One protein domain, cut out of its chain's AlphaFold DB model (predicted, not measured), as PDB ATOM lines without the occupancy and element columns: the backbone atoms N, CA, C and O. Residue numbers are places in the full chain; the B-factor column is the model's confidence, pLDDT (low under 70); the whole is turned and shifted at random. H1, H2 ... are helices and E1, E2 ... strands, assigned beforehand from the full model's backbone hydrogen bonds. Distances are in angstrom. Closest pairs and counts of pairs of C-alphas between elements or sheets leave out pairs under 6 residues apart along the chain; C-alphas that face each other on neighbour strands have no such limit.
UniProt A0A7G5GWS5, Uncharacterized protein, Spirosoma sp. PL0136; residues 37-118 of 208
ATOM      1  N   SER A  37     165.447 116.215 205.983       51.62
ATOM      2  CA  SER A  37     164.526 116.863 206.922       51.62
ATOM      3  C   SER A  37     165.001 118.229 207.439       51.62
ATOM      4  O   SER A  37     164.165 119.035 207.836       51.62
ATOM      5  N   SER A  38     166.303 118.542 207.392       50.66
ATOM      6  CA  SER A  38     166.832 119.873 207.740       50.66
ATOM      7  C   SER A  38     166.476 120.922 206.687       50.66
ATOM      8  O   SER A  38     166.319 122.091 207.019       50.66
ATOM      9  N   PHE A  39     166.310 120.501 205.425       49.97
ATOM     10  CA  PHE A  39     165.903 121.384 204.332       49.97
ATOM     11  C   PHE A  39     164.479 121.895 204.543       49.97
ATOM     12  O   PHE A  39     164.240 123.085 204.397       49.97
ATOM     13  N   PHE A  40     163.551 121.038 204.975       52.47
ATOM     14  CA  PHE A  40     162.178 121.448 205.292       52.47
ATOM     15  C   PHE A  40     162.058 122.215 206.620       52.47
ATOM     16  O   PHE A  40     161.065 122.907 206.834       52.47
ATOM     17  N   LYS A  41     163.067 122.132 207.499       51.31
ATOM     18  CA  LYS A  41     163.064 122.783 208.820       51.31
ATOM     19  C   LYS A  41     163.355 124.287 208.759       51.31
ATOM     20  O   LYS A  41     162.912 125.017 209.639       51.31
ATOM     21  N   GLU A  42     164.067 124.759 207.733       58.41
ATOM     22  CA  GLU A  42     164.382 126.191 207.562       58.41
ATOM     23  C   GLU A  42     163.228 127.022 206.967       58.41
ATOM     24  O   GLU A  42     163.270 128.253 207.023       58.41
ATOM     25  N   GLY A  43     162.166 126.362 206.488       71.44
ATOM     26  CA  GLY A  43     160.904 126.991 206.092       71.44
ATOM     27  C   GLY A  43     160.988 127.948 204.894       71.44
ATOM     28  O   GLY A  43     162.040 128.169 204.289       71.44
ATOM     29  N   VAL A  44     159.834 128.513 204.532       81.38
ATOM     30  CA  VAL A  44     159.725 129.616 203.569       81.38
ATOM     31  C   VAL A  44     159.603 130.907 204.368       81.38
ATOM     32  O   VAL A  44     158.635 131.091 205.105       81.38
ATOM     33  N   LYS A  45     160.581 131.805 204.238       86.12
ATOM     34  CA  LYS A  45     160.541 133.135 204.856       86.12
ATOM     35  C   LYS A  45     160.141 134.152 203.802       86.12
ATOM     36  O   LYS A  45     160.814 134.279 202.784       86.12
ATOM     37  N   ILE A  46     159.057 134.875 204.049       86.62
ATOM     38  CA  ILE A  46     158.585 135.941 203.167       86.62
ATOM     39  C   ILE A  46     158.704 137.246 203.940       86.62
ATOM     40  O   ILE A  46     158.153 137.381 205.028       86.62
ATOM     41  N   THR A  47     159.446 138.194 203.387       90.25
ATOM     42  CA  THR A  47     159.580 139.552 203.924       90.25
ATOM     43  C   THR A  47     159.214 140.543 202.834       90.25
ATOM     44  O   THR A  47     159.328 140.221 201.658       90.25
ATOM     45  N   GLY A  48     158.748 141.738 203.180       89.56
ATOM     46  CA  GLY A  48     158.448 142.756 202.178       89.56
ATOM     47  C   GLY A  48     157.230 143.590 202.516       89.56
ATOM     48  O   GLY A  48     156.740 143.577 203.642       89.56
ATOM     49  N   ASN A  49     156.757 144.324 201.517       90.50
ATOM     50  CA  ASN A  49     155.591 145.185 201.626       90.50
ATOM     51  C   ASN A  49     154.616 144.925 200.478       90.50
ATOM     52  O   ASN A  49     155.006 144.584 199.358       90.50
ATOM     53  N   ILE A  50     153.339 145.102 200.790       89.50
ATOM     54  CA  ILE A  50     152.249 145.142 199.826       89.50
ATOM     55  C   ILE A  50     151.474 146.419 200.123       89.50
ATOM     56  O   ILE A  50     151.099 146.677 201.263       89.50
ATOM     57  N   VAL A  51     151.250 147.214 199.087       90.56
ATOM     58  CA  VAL A  51     150.476 148.446 199.126       90.56
ATOM     59  C   VAL A  51     149.230 148.234 198.281       90.56
ATOM     60  O   VAL A  51     149.318 147.941 197.087       90.56
ATOM     61  N   ALA A  52     148.073 148.393 198.913       90.38
ATOM     62  CA  ALA A  52     146.771 148.378 198.272       90.38
ATOM     63  C   ALA A  52     146.199 149.796 198.291       90.38
ATOM     64  O   ALA A  52     146.031 150.379 199.357       90.38
ATOM     65  N   ASN A  53     145.905 150.347 197.117       87.62
ATOM     66  CA  ASN A  53     145.251 151.641 196.979       87.62
ATOM     67  C   ASN A  53     143.879 151.442 196.356       87.62
ATOM     68  O   ASN A  53     143.752 150.774 195.329       87.62
ATOM     69  N   HIS A  54     142.880 152.067 196.962       90.12
ATOM     70  CA  HIS A  54     141.501 152.067 196.508       90.12
ATOM     71  C   HIS A  54     141.044 153.511 196.375       90.12
ATOM     72  O   HIS A  54     141.128 154.277 197.334       90.12
ATOM     73  N   LEU A  55     140.591 153.889 195.185       86.62
ATOM     74  CA  LEU A  55     140.103 155.226 194.887       86.62
ATOM     75  C   LEU A  55     138.657 155.131 194.418       86.62
ATOM     76  O   LEU A  55     138.368 154.493 193.403       86.62
ATOM     77  N   PHE A  56     137.779 155.808 195.146       89.00
ATOM     78  CA  PHE A  56     136.380 155.981 194.788       89.00
ATOM     79  C   PHE A  56     136.186 157.391 194.237       89.00
ATOM     80  O   PHE A  56     136.682 158.360 194.817       89.00
ATOM     81  N   TYR A  57     135.502 157.501 193.103       83.38
ATOM     82  CA  TYR A  57     135.182 158.767 192.457       83.38
ATOM     83  C   TYR A  57     133.676 158.858 192.228       83.38
ATOM     84  O   TYR A  57     133.062 157.913 191.740       83.38
ATOM     85  N   SER A  58     133.099 160.000 192.584       86.69
ATOM     86  CA  SER A  58     131.711 160.348 192.303       86.69
ATOM     87  C   SER A  58     131.647 161.844 192.029       86.69
ATOM     88  O   SER A  58     132.237 162.635 192.773       86.69
ATOM     89  N   ALA A  59     130.967 162.230 190.954       84.56
ATOM     90  CA  ALA A  59     130.637 163.614 190.667       84.56
ATOM     91  C   ALA A  59     129.127 163.861 190.823       84.56
ATOM     92  O   ALA A  59     128.305 162.971 190.626       84.56
ATOM     93  N   SER A  60     128.761 165.092 191.184       84.81
ATOM     94  CA  SER A  60     127.371 165.549 191.244       84.81
ATOM     95  C   SER A  60     127.221 166.808 190.395       84.81
ATOM     96  O   SER A  60     128.069 167.698 190.457       84.81
ATOM     97  N   GLY A  61     126.173 166.866 189.572       84.50
ATOM     98  CA  GLY A  61     125.901 167.998 188.677       84.50
ATOM     99  C   GLY A  61     126.768 168.067 187.412       84.50
ATOM    100  O   GLY A  61     126.608 169.000 186.630       84.50
ATOM    101  N   ILE A  62     127.661 167.097 187.190       83.62
ATOM    102  CA  ILE A  62     128.434 166.911 185.952       83.62
ATOM    103  C   ILE A  62     128.548 165.417 185.635       83.62
ATOM    104  O   ILE A  62     128.501 164.599 186.553       83.62
ATOM    105  N   ASP A  63     128.764 165.075 184.364       77.69
ATOM    106  CA  ASP A  63     129.075 163.698 183.964       77.69
ATOM    107  C   ASP A  63     130.406 163.227 184.565       77.69
ATOM    108  O   ASP A  63     131.382 163.986 184.645       77.69
ATOM    109  N   ASP A  64     130.458 161.950 184.951       73.88
ATOM    110  CA  ASP A  64     131.646 161.332 185.530       73.88
ATOM    111  C   ASP A  64     132.824 161.366 184.549       73.88
ATOM    112  O   ASP A  64     132.794 160.817 183.446       73.88
ATOM    113  N   ARG A  65     133.921 161.998 184.977       73.56
ATOM    114  CA  ARG A  65     135.132 162.169 184.155       73.56
ATOM    115  C   ARG A  65     136.202 161.104 184.404       73.56
ATOM    116  O   ARG A  65     137.279 161.176 183.810       73.56
ATOM    117  N   ARG A  66     135.959 160.164 185.323       70.25
ATOM    118  CA  ARG A  66     136.884 159.089 185.722       70.25
ATOM    119  C   ARG A  66     136.111 157.826 186.079       70.25
ATOM    120  O   ARG A  66     134.936 157.899 186.413       70.25
ATOM    121  N   THR A  67     136.794 156.679 186.071       71.94
ATOM    122  CA  THR A  67     136.223 155.426 186.577       71.94
ATOM    123  C   THR A  67     135.759 155.610 188.024       71.94
ATOM    124  O   THR A  67     136.569 156.058 188.844       71.94
ATOM    125  N   PRO A  68     134.525 155.207 188.365       79.00
ATOM    126  CA  PRO A  68     133.974 155.385 189.708       79.00
ATOM    127  C   PRO A  68     134.726 154.580 190.780       79.00
ATOM    128  O   PRO A  68     134.763 154.974 191.943       79.00
ATOM    129  N   PHE A  69     135.389 153.484 190.395       83.44
ATOM    130  CA  PHE A  69     136.245 152.709 191.287       83.44
ATOM    131  C   PHE A  69     137.550 152.294 190.601       83.44
ATOM    132  O   PHE A  69     137.547 151.597 189.584       83.44
ATOM    133  N   ASN A  70     138.680 152.689 191.186       81.38
ATOM    134  CA  ASN A  70     140.014 152.260 190.774       81.38
ATOM    135  C   ASN A  70     140.731 151.564 191.927       81.38
ATOM    136  O   ASN A  70     140.667 152.005 193.075       81.38
ATOM    137  N   PHE A  71     141.457 150.498 191.607       85.00
ATOM    138  CA  PHE A  71     142.336 149.826 192.549       85.00
ATOM    139  C   PHE A  71     143.740 149.650 191.970       85.00
ATOM    140  O   PHE A  71     143.947 149.422 190.770       85.00
ATOM    141  N   PHE A  72     144.726 149.749 192.851       86.88
ATOM    142  CA  PHE A  72     146.133 149.597 192.524       86.88
ATOM    143  C   PHE A  72     146.841 148.823 193.630       86.88
ATOM    144  O   PHE A  72     147.021 149.317 194.743       86.88
ATOM    145  N   TYR A  73     147.248 147.603 193.305       88.38
ATOM    146  CA  TYR A  73     148.001 146.720 194.178       88.38
ATOM    147  C   TYR A  73     149.443 146.648 193.707       88.38
ATOM    148  O   TYR A  73     149.723 146.278 192.569       88.38
ATOM    149  N   THR A  74     150.370 146.941 194.599       89.38
ATOM    150  CA  THR A  74     151.804 146.848 194.323       89.38
ATOM    151  C   THR A  74     152.461 146.131 195.470       89.38
ATOM    152  O   THR A  74     152.067 146.310 196.616       89.38
ATOM    153  N   GLY A  75     153.485 145.348 195.189       87.44
ATOM    154  CA  GLY A  75     154.242 144.716 196.249       87.44
ATOM    155  C   GLY A  75     155.669 144.450 195.837       87.44
ATOM    156  O   GLY A  75     155.960 144.152 194.674       87.44
ATOM    157  N   ASN A  76     156.550 144.542 196.822       90.06
ATOM    158  CA  ASN A  76     157.907 144.043 196.751       90.06
ATOM    159  C   ASN A  76     158.073 143.027 197.881       90.06
ATOM    160  O   ASN A  76     158.098 143.385 199.057       90.06
ATOM    161  N   LEU A  77     158.123 141.758 197.500       90.06
ATOM    162  CA  LEU A  77     158.277 140.626 198.396       90.06
ATOM    163  C   LEU A  77     159.651 140.011 198.160       90.06
ATOM    164  O   LEU A  77     160.064 139.803 197.027       90.06
ATOM    165  N   ASN A  78     160.355 139.677 199.220       91.62
ATOM    166  CA  ASN A  78     161.552 138.868 199.205       91.62
ATOM    167  C   ASN A  78     161.209 137.507 199.815       91.62
ATOM    168  O   ASN A  78     160.904 137.400 201.005       91.62
ATOM    169  N   VAL A  79     161.207 136.479 198.970       88.62
ATOM    170  CA  VAL A  79     160.935 135.098 199.364       88.62
ATOM    171  C   VAL A  79     162.264 134.367 199.477       88.62
ATOM    172  O   VAL A  79     162.951 134.163 198.478       88.62
ATOM    173  N   ASN A  80     162.620 133.947 200.684       88.19
ATOM    174  CA  ASN A  80     163.748 133.065 200.933       88.19
ATOM    175  C   ASN A  80     163.224 131.642 201.156       88.19
ATOM    176  O   ASN A  80     162.553 131.366 202.155       88.19
ATOM    177  N   LEU A  81     163.509 130.745 200.212       84.00
ATOM    178  CA  LEU A  81     163.178 129.331 200.334       84.00
ATOM    179  C   LEU A  81     164.366 128.579 200.930       84.00
ATOM    180  O   LEU A  81     165.452 128.542 200.336       84.00
ATOM    181  N   PHE A  82     164.134 127.940 202.078       81.62
ATOM    182  CA  PHE A  82     165.060 126.989 202.701       81.62
ATOM    183  C   PHE A  82     166.473 127.554 202.929       81.62
ATOM    184  O   PHE A  82     167.460 126.843 202.743       81.62
ATOM    185  N   GLY A  83     166.573 128.864 203.188       73.38
ATOM    186  CA  GLY A  83     167.834 129.572 203.438       73.38
ATOM    187  C   GLY A  83     168.789 129.676 202.241       73.38
ATOM    188  O   GLY A  83     169.860 130.267 202.367       73.38
ATOM    189  N   LYS A  84     168.435 129.110 201.078       77.62
ATOM    190  CA  LYS A  84     169.360 128.893 199.951       77.62
ATOM    191  C   LYS A  84     168.938 129.588 198.664       77.62
ATOM    192  O   LYS A  84     169.808 129.929 197.862       77.62
ATOM    193  N   ILE A  85     167.636 129.766 198.446       82.31
ATOM    194  CA  ILE A  85     167.101 130.424 197.251       82.31
ATOM    195  C   ILE A  85     166.497 131.752 197.677       82.31
ATOM    196  O   ILE A  85     165.470 131.782 198.351       82.31
ATOM    197  N   ASN A  86     167.121 132.846 197.252       86.69
ATOM    198  CA  ASN A  86     166.602 134.189 197.465       86.69
ATOM    199  C   ASN A  86     165.847 134.644 196.214       86.69
ATOM    200  O   ASN A  86     166.434 134.729 195.136       86.69
ATOM    201  N   MET A  87     164.556 134.932 196.340       89.56
ATOM    202  CA  MET A  87     163.684 135.313 195.235       89.56
ATOM    203  C   MET A  87     162.952 136.620 195.553       89.56
ATOM    204  O   MET A  87     161.860 136.598 196.128       89.56
ATOM    205  N   PRO A  88     163.508 137.779 195.162       89.94
ATOM    206  CA  PRO A  88     162.730 139.002 195.081       89.94
ATOM    207  C   PRO A  88     161.645 138.872 194.001       89.94
ATOM    208  O   PRO A  88     161.904 138.548 192.837       89.94
ATOM    209  N   VAL A  89     160.418 139.144 194.420       89.12
ATOM    210  CA  VAL A  89     159.187 139.184 193.645       89.12
ATOM    211  C   VAL A  89     158.664 140.611 193.689       89.12
ATOM    212  O   VAL A  89     158.435 141.178 194.753       89.12
ATOM    213  N   THR A  90     158.466 141.218 192.528       89.56
ATOM    214  CA  THR A  90     157.807 142.521 192.422       89.56
ATOM    215  C   THR A  90     156.595 142.381 191.531       89.56
ATOM    216  O   THR A  90     156.695 141.864 190.417       89.56
ATOM    217  N   PHE A  91     155.452 142.852 192.011       88.75
ATOM    218  CA  PHE A  91     154.231 142.871 191.228       88.75
ATOM    219  C   PHE A  91     153.553 144.234 191.315       88.75
ATOM    220  O   PHE A  91     153.662 144.948 192.307       88.75
ATOM    221  N   SER A  92     152.866 144.585 190.239       88.00
ATOM    222  CA  SER A  92     152.003 145.751 190.113       88.00
ATOM    223  C   SER A  92     150.769 145.279 189.368       88.00
ATOM    224  O   SER A  92     150.907 144.708 188.285       88.00
ATOM    225  N   TYR A  93     149.593 145.466 189.949       85.31
ATOM    226  CA  TYR A  93     148.312 145.047 189.405       85.31
ATOM    227  C   TYR A  93     147.279 146.155 189.583       85.31
ATOM    228  O   TYR A  93     147.099 146.687 190.674       85.31
ATOM    229  N   SER A  94     146.588 146.505 188.504       82.62
ATOM    230  CA  SER A  94     145.587 147.564 188.496       82.62
ATOM    231  C   SER A  94     144.481 147.287 187.496       82.62
ATOM    232  O   SER A  94     144.732 146.743 186.411       82.62
ATOM    233  N   ASN A  95     143.272 147.743 187.822       77.38
ATOM    234  CA  ASN A  95     142.171 147.816 186.866       77.38
ATOM    235  C   ASN A  95     142.304 148.975 185.867       77.38
ATOM    236  O   ASN A  95     141.576 148.988 184.880       77.38
ATOM    237  N   GLN A  96     143.271 149.887 186.036       63.53
ATOM    238  CA  GLN A  96     143.474 151.018 185.121       63.53
ATOM    239  C   GLN A  96     143.842 150.591 183.686       63.53
ATOM    240  O   GLN A  96     143.680 151.382 182.762       63.53
ATOM    241  N   ASN A  97     144.272 149.339 183.452       53.66
ATOM    242  CA  ASN A  97     144.438 148.818 182.081       53.66
ATOM    243  C   ASN A  97     143.123 148.812 181.283       53.66
ATOM    244  O   ASN A  97     143.160 148.765 180.059       53.66
ATOM    245  N   VAL A  98     141.980 148.869 181.969       45.19
ATOM    246  CA  VAL A  98     140.640 148.905 181.375       45.19
ATOM    247  C   VAL A  98     140.117 150.346 181.273       45.19
ATOM    248  O   VAL A  98     139.088 150.589 180.655       45.19
ATOM    249  N   THR A  99     140.798 151.330 181.876       40.28
ATOM    250  CA  THR A  99     140.235 152.680 182.039       40.28
ATOM    251  C   THR A  99     141.283 153.790 182.014       40.28
ATOM    252  O   THR A  99     141.261 154.724 182.811       40.28
ATOM    253  N   PHE A 100     142.199 153.732 181.047       39.12
ATOM    254  CA  PHE A 100     142.618 154.967 180.375       39.12
ATOM    255  C   PHE A 100     141.737 155.210 179.146       39.12
ATOM    256  O   PHE A 100     142.190 155.686 178.117       39.12
ATOM    257  N   SER A 101     140.448 154.898 179.269       40.03
ATOM    258  CA  SER A 101     139.420 155.600 178.530       40.03
ATOM    259  C   SER A 101     139.332 156.985 179.157       40.03
ATOM    260  O   SER A 101     138.576 157.209 180.098       40.03
ATOM    261  N   GLN A 102     140.123 157.940 178.660       37.59
ATOM    262  CA  GLN A 102     139.625 159.316 178.670       37.59
ATOM    263  C   GLN A 102     138.179 159.290 178.121       37.59
ATOM    264  O   GLN A 102     137.863 158.414 177.310       37.59
ATOM    265  N   PRO A 103     137.294 160.225 178.491       41.84
ATOM    266  CA  PRO A 103     135.951 160.303 177.901       41.84
ATOM    267  C   PRO A 103     135.951 160.348 176.353       41.84
ATOM    268  O   PRO A 103     134.936 160.049 175.738       41.84
ATOM    269  N   PHE A 104     137.109 160.605 175.727       46.97
ATOM    270  CA  PHE A 104     137.370 160.553 174.283       46.97
ATOM    271  C   PHE A 104     138.105 159.280 173.790       46.97
ATOM    272  O   PHE A 104     138.691 159.289 172.717       46.97
ATOM    273  N   SER A 105     138.159 158.201 174.579       47.22
ATOM    274  CA  SER A 105     139.114 157.093 174.400       47.22
ATOM    275  C   SER A 105     138.523 155.717 174.774       47.22
ATOM    276  O   SER A 105     139.212 154.874 175.347       47.22
ATOM    277  N   GLN A 106     137.269 155.431 174.420       43.69
ATOM    278  CA  GLN A 106     136.581 154.185 174.815       43.69
ATOM    279  C   GLN A 106     136.826 152.941 173.932       43.69
ATOM    280  O   GLN A 106     136.441 151.848 174.334       43.69
ATOM    281  N   ALA A 107     137.473 153.047 172.773       46.50
ATOM    282  CA  ALA A 107     137.603 151.948 171.814       46.50
ATOM    283  C   ALA A 107     138.932 151.155 171.822       46.50
ATOM    284  O   ALA A 107     138.940 150.059 171.274       46.50
ATOM    285  N   ASN A 108     140.039 151.618 172.428       46.25
ATOM    286  CA  ASN A 108     141.361 150.999 172.200       46.25
ATOM    287  C   ASN A 108     142.309 150.977 173.431       46.25
ATOM    288  O   ASN A 108     142.970 151.975 173.728       46.25
ATOM    289  N   PRO A 109     142.466 149.834 174.135       47.28
ATOM    290  CA  PRO A 109     143.288 149.694 175.345       47.28
ATOM    291  C   PRO A 109     144.795 149.505 175.049       47.28
ATOM    292  O   PRO A 109     145.449 148.634 175.621       47.28
ATOM    293  N   PHE A 110     145.390 150.297 174.150       50.56
ATOM    294  CA  PHE A 110     146.789 150.112 173.710       50.56
ATOM    295  C   PHE A 110     147.817 150.935 174.496       50.56
ATOM    296  O   PHE A 110     148.861 151.318 173.970       50.56
ATOM    297  N   THR A 111     147.552 151.191 175.778       52.12
ATOM    298  CA  THR A 111     148.537 151.834 176.660       52.12
ATOM    299  C   THR A 111     149.358 150.762 177.373       52.12
ATOM    300  O   THR A 111     148.834 149.725 177.771       52.12
ATOM    301  N   GLN A 112     150.666 151.002 177.501       54.22
ATOM    302  CA  GLN A 112     151.639 150.141 178.178       54.22
ATOM    303  C   GLN A 112     151.038 149.425 179.403       54.22
ATOM    304  O   GLN A 112     150.605 150.110 180.330       54.22
ATOM    305  N   PRO A 113     151.073 148.078 179.469       60.91
ATOM    306  CA  PRO A 113     150.426 147.353 180.551       60.91
ATOM    307  C   PRO A 113     150.989 147.804 181.906       60.91
ATOM    308  O   PRO A 113     152.195 147.708 182.184       60.91
ATOM    309  N   PHE A 114     150.101 148.312 182.759       65.69
ATOM    310  CA  PHE A 114     150.393 148.664 184.152       65.69
ATOM    311  C   PHE A 114     150.624 147.409 185.000       65.69
ATOM    312  O   PHE A 114     151.280 147.467 186.043       65.69
ATOM    313  N   ASN A 115     150.151 146.264 184.497       79.50
ATOM    314  CA  ASN A 115     150.305 144.975 185.143       79.50
ATOM    315  C   ASN A 115     151.676 144.386 184.829       79.50
ATOM    316  O   ASN A 115     151.974 144.026 183.686       79.50
ATOM    317  N   ARG A 116     152.523 144.296 185.852       84.44
ATOM    318  CA  ARG A 116     153.878 143.759 185.736       84.44
ATOM    319  C   ARG A 116     154.117 142.776 186.855       84.44
ATOM    320  O   ARG A 116     153.814 143.059 188.006       84.44
ATOM    321  N   LEU A 117     154.709 141.652 186.486       88.75
ATOM    322  CA  LEU A 117     155.227 140.659 187.407       88.75
ATOM    323  C   LEU A 117     156.705 140.468 187.086       88.75
ATOM    324  O   LEU A 117     157.080 140.367 185.914       88.75
ATOM    325  N   VAL A 118     157.528 140.468 188.124       90.69
ATOM    326  CA  VAL A 118     158.974 140.288 188.061       90.69
ATOM    327  C   VAL A 118     159.342 139.273 189.127       90.69
ATOM    328  O   VAL A 118     159.120 139.518 190.310       90.69
TER     329      VAL A 118
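AT A GLANCE: This is residues 37 to 118 of the 208 residues of an uncharacterized protein of Spirosoma sp. PL0136 (UniProt A0A7G5GWS5). The domain is a long, narrow, twisted ribbon: the strands E1, E2 and E3 run back and forth side by side, and the short E4 is added beside E3. The small helix H1 lies at one end of the ribbon, the loop of residues 57 to 68 makes the other end, and the chain after E3 passes through the small helix H2 and a long loop before it folds back into E4. The printed part has 82 residues, in the order H1, E1, E2, E3, H2, E4; the sheet order is E1, E2, E3, E4, all antiparallel, and the class is mostly strand. The whole is extended, with a radius of gyration of the C-alphas of 19.3 A, and is a rod of 65 by 27 by 14 A.

HOW THE PARTS SIT: H1, residues 37 to 41, is not on the sheet; a tight link joins it to E1, residues 44 to 56. E1 is an edge strand and bends by 54 degrees at residue 47. E1 and E2, residues 69 to 81, form a hairpin at 174 degrees over a long link; N 51 and O 74 are within hydrogen-bond range at 2.8 A. E2 and E3, residues 85 to 94, form a hairpin at 177 degrees over a tight link, with N 89 and O 77 2.7 A apart. Together E1, E2 and E3 make a meander, each strand the antiparallel neighbour of the one before. H2, residues 95 to 98, only grazes the sheet; its closest C-alphas to E2 are those of Asn 95 and Phe 71, 6.0 A apart. E4, residues 116 to 118, is the other edge strand, antiparallel to E3 at 178 degrees, with N 118 and O 90 2.8 A apart. E4 is apart from E1 and E2. The O i to N i+4 pair of H1 is within hydrogen-bond range; H2 is too short for such a pair.

IN THESE COORDINATES: H1 begins at C-alpha 37, (164.526, 116.863, 206.922), and measures 6.4 A. E1 measures 36.3 A and ends at C-alpha 56, (136.380, 155.981, 194.788). E2 is 36.8 A long, E3 28.9 A, H2 5.8 A and E4 6.6 A. E4 ends at C-alpha 118, (158.974, 140.288, 188.061).

THE WHOLE: The two C-alphas farthest apart, those of Ser 37 and Gly 61, are 66.6 A apart. The printed part has no cut. The long links are residues 57 to 68 and 99 to 115. The mean pLDDT of the printed part is 74.0; residues 37 to 42 and 96 to 114 of this predicted model are under 70.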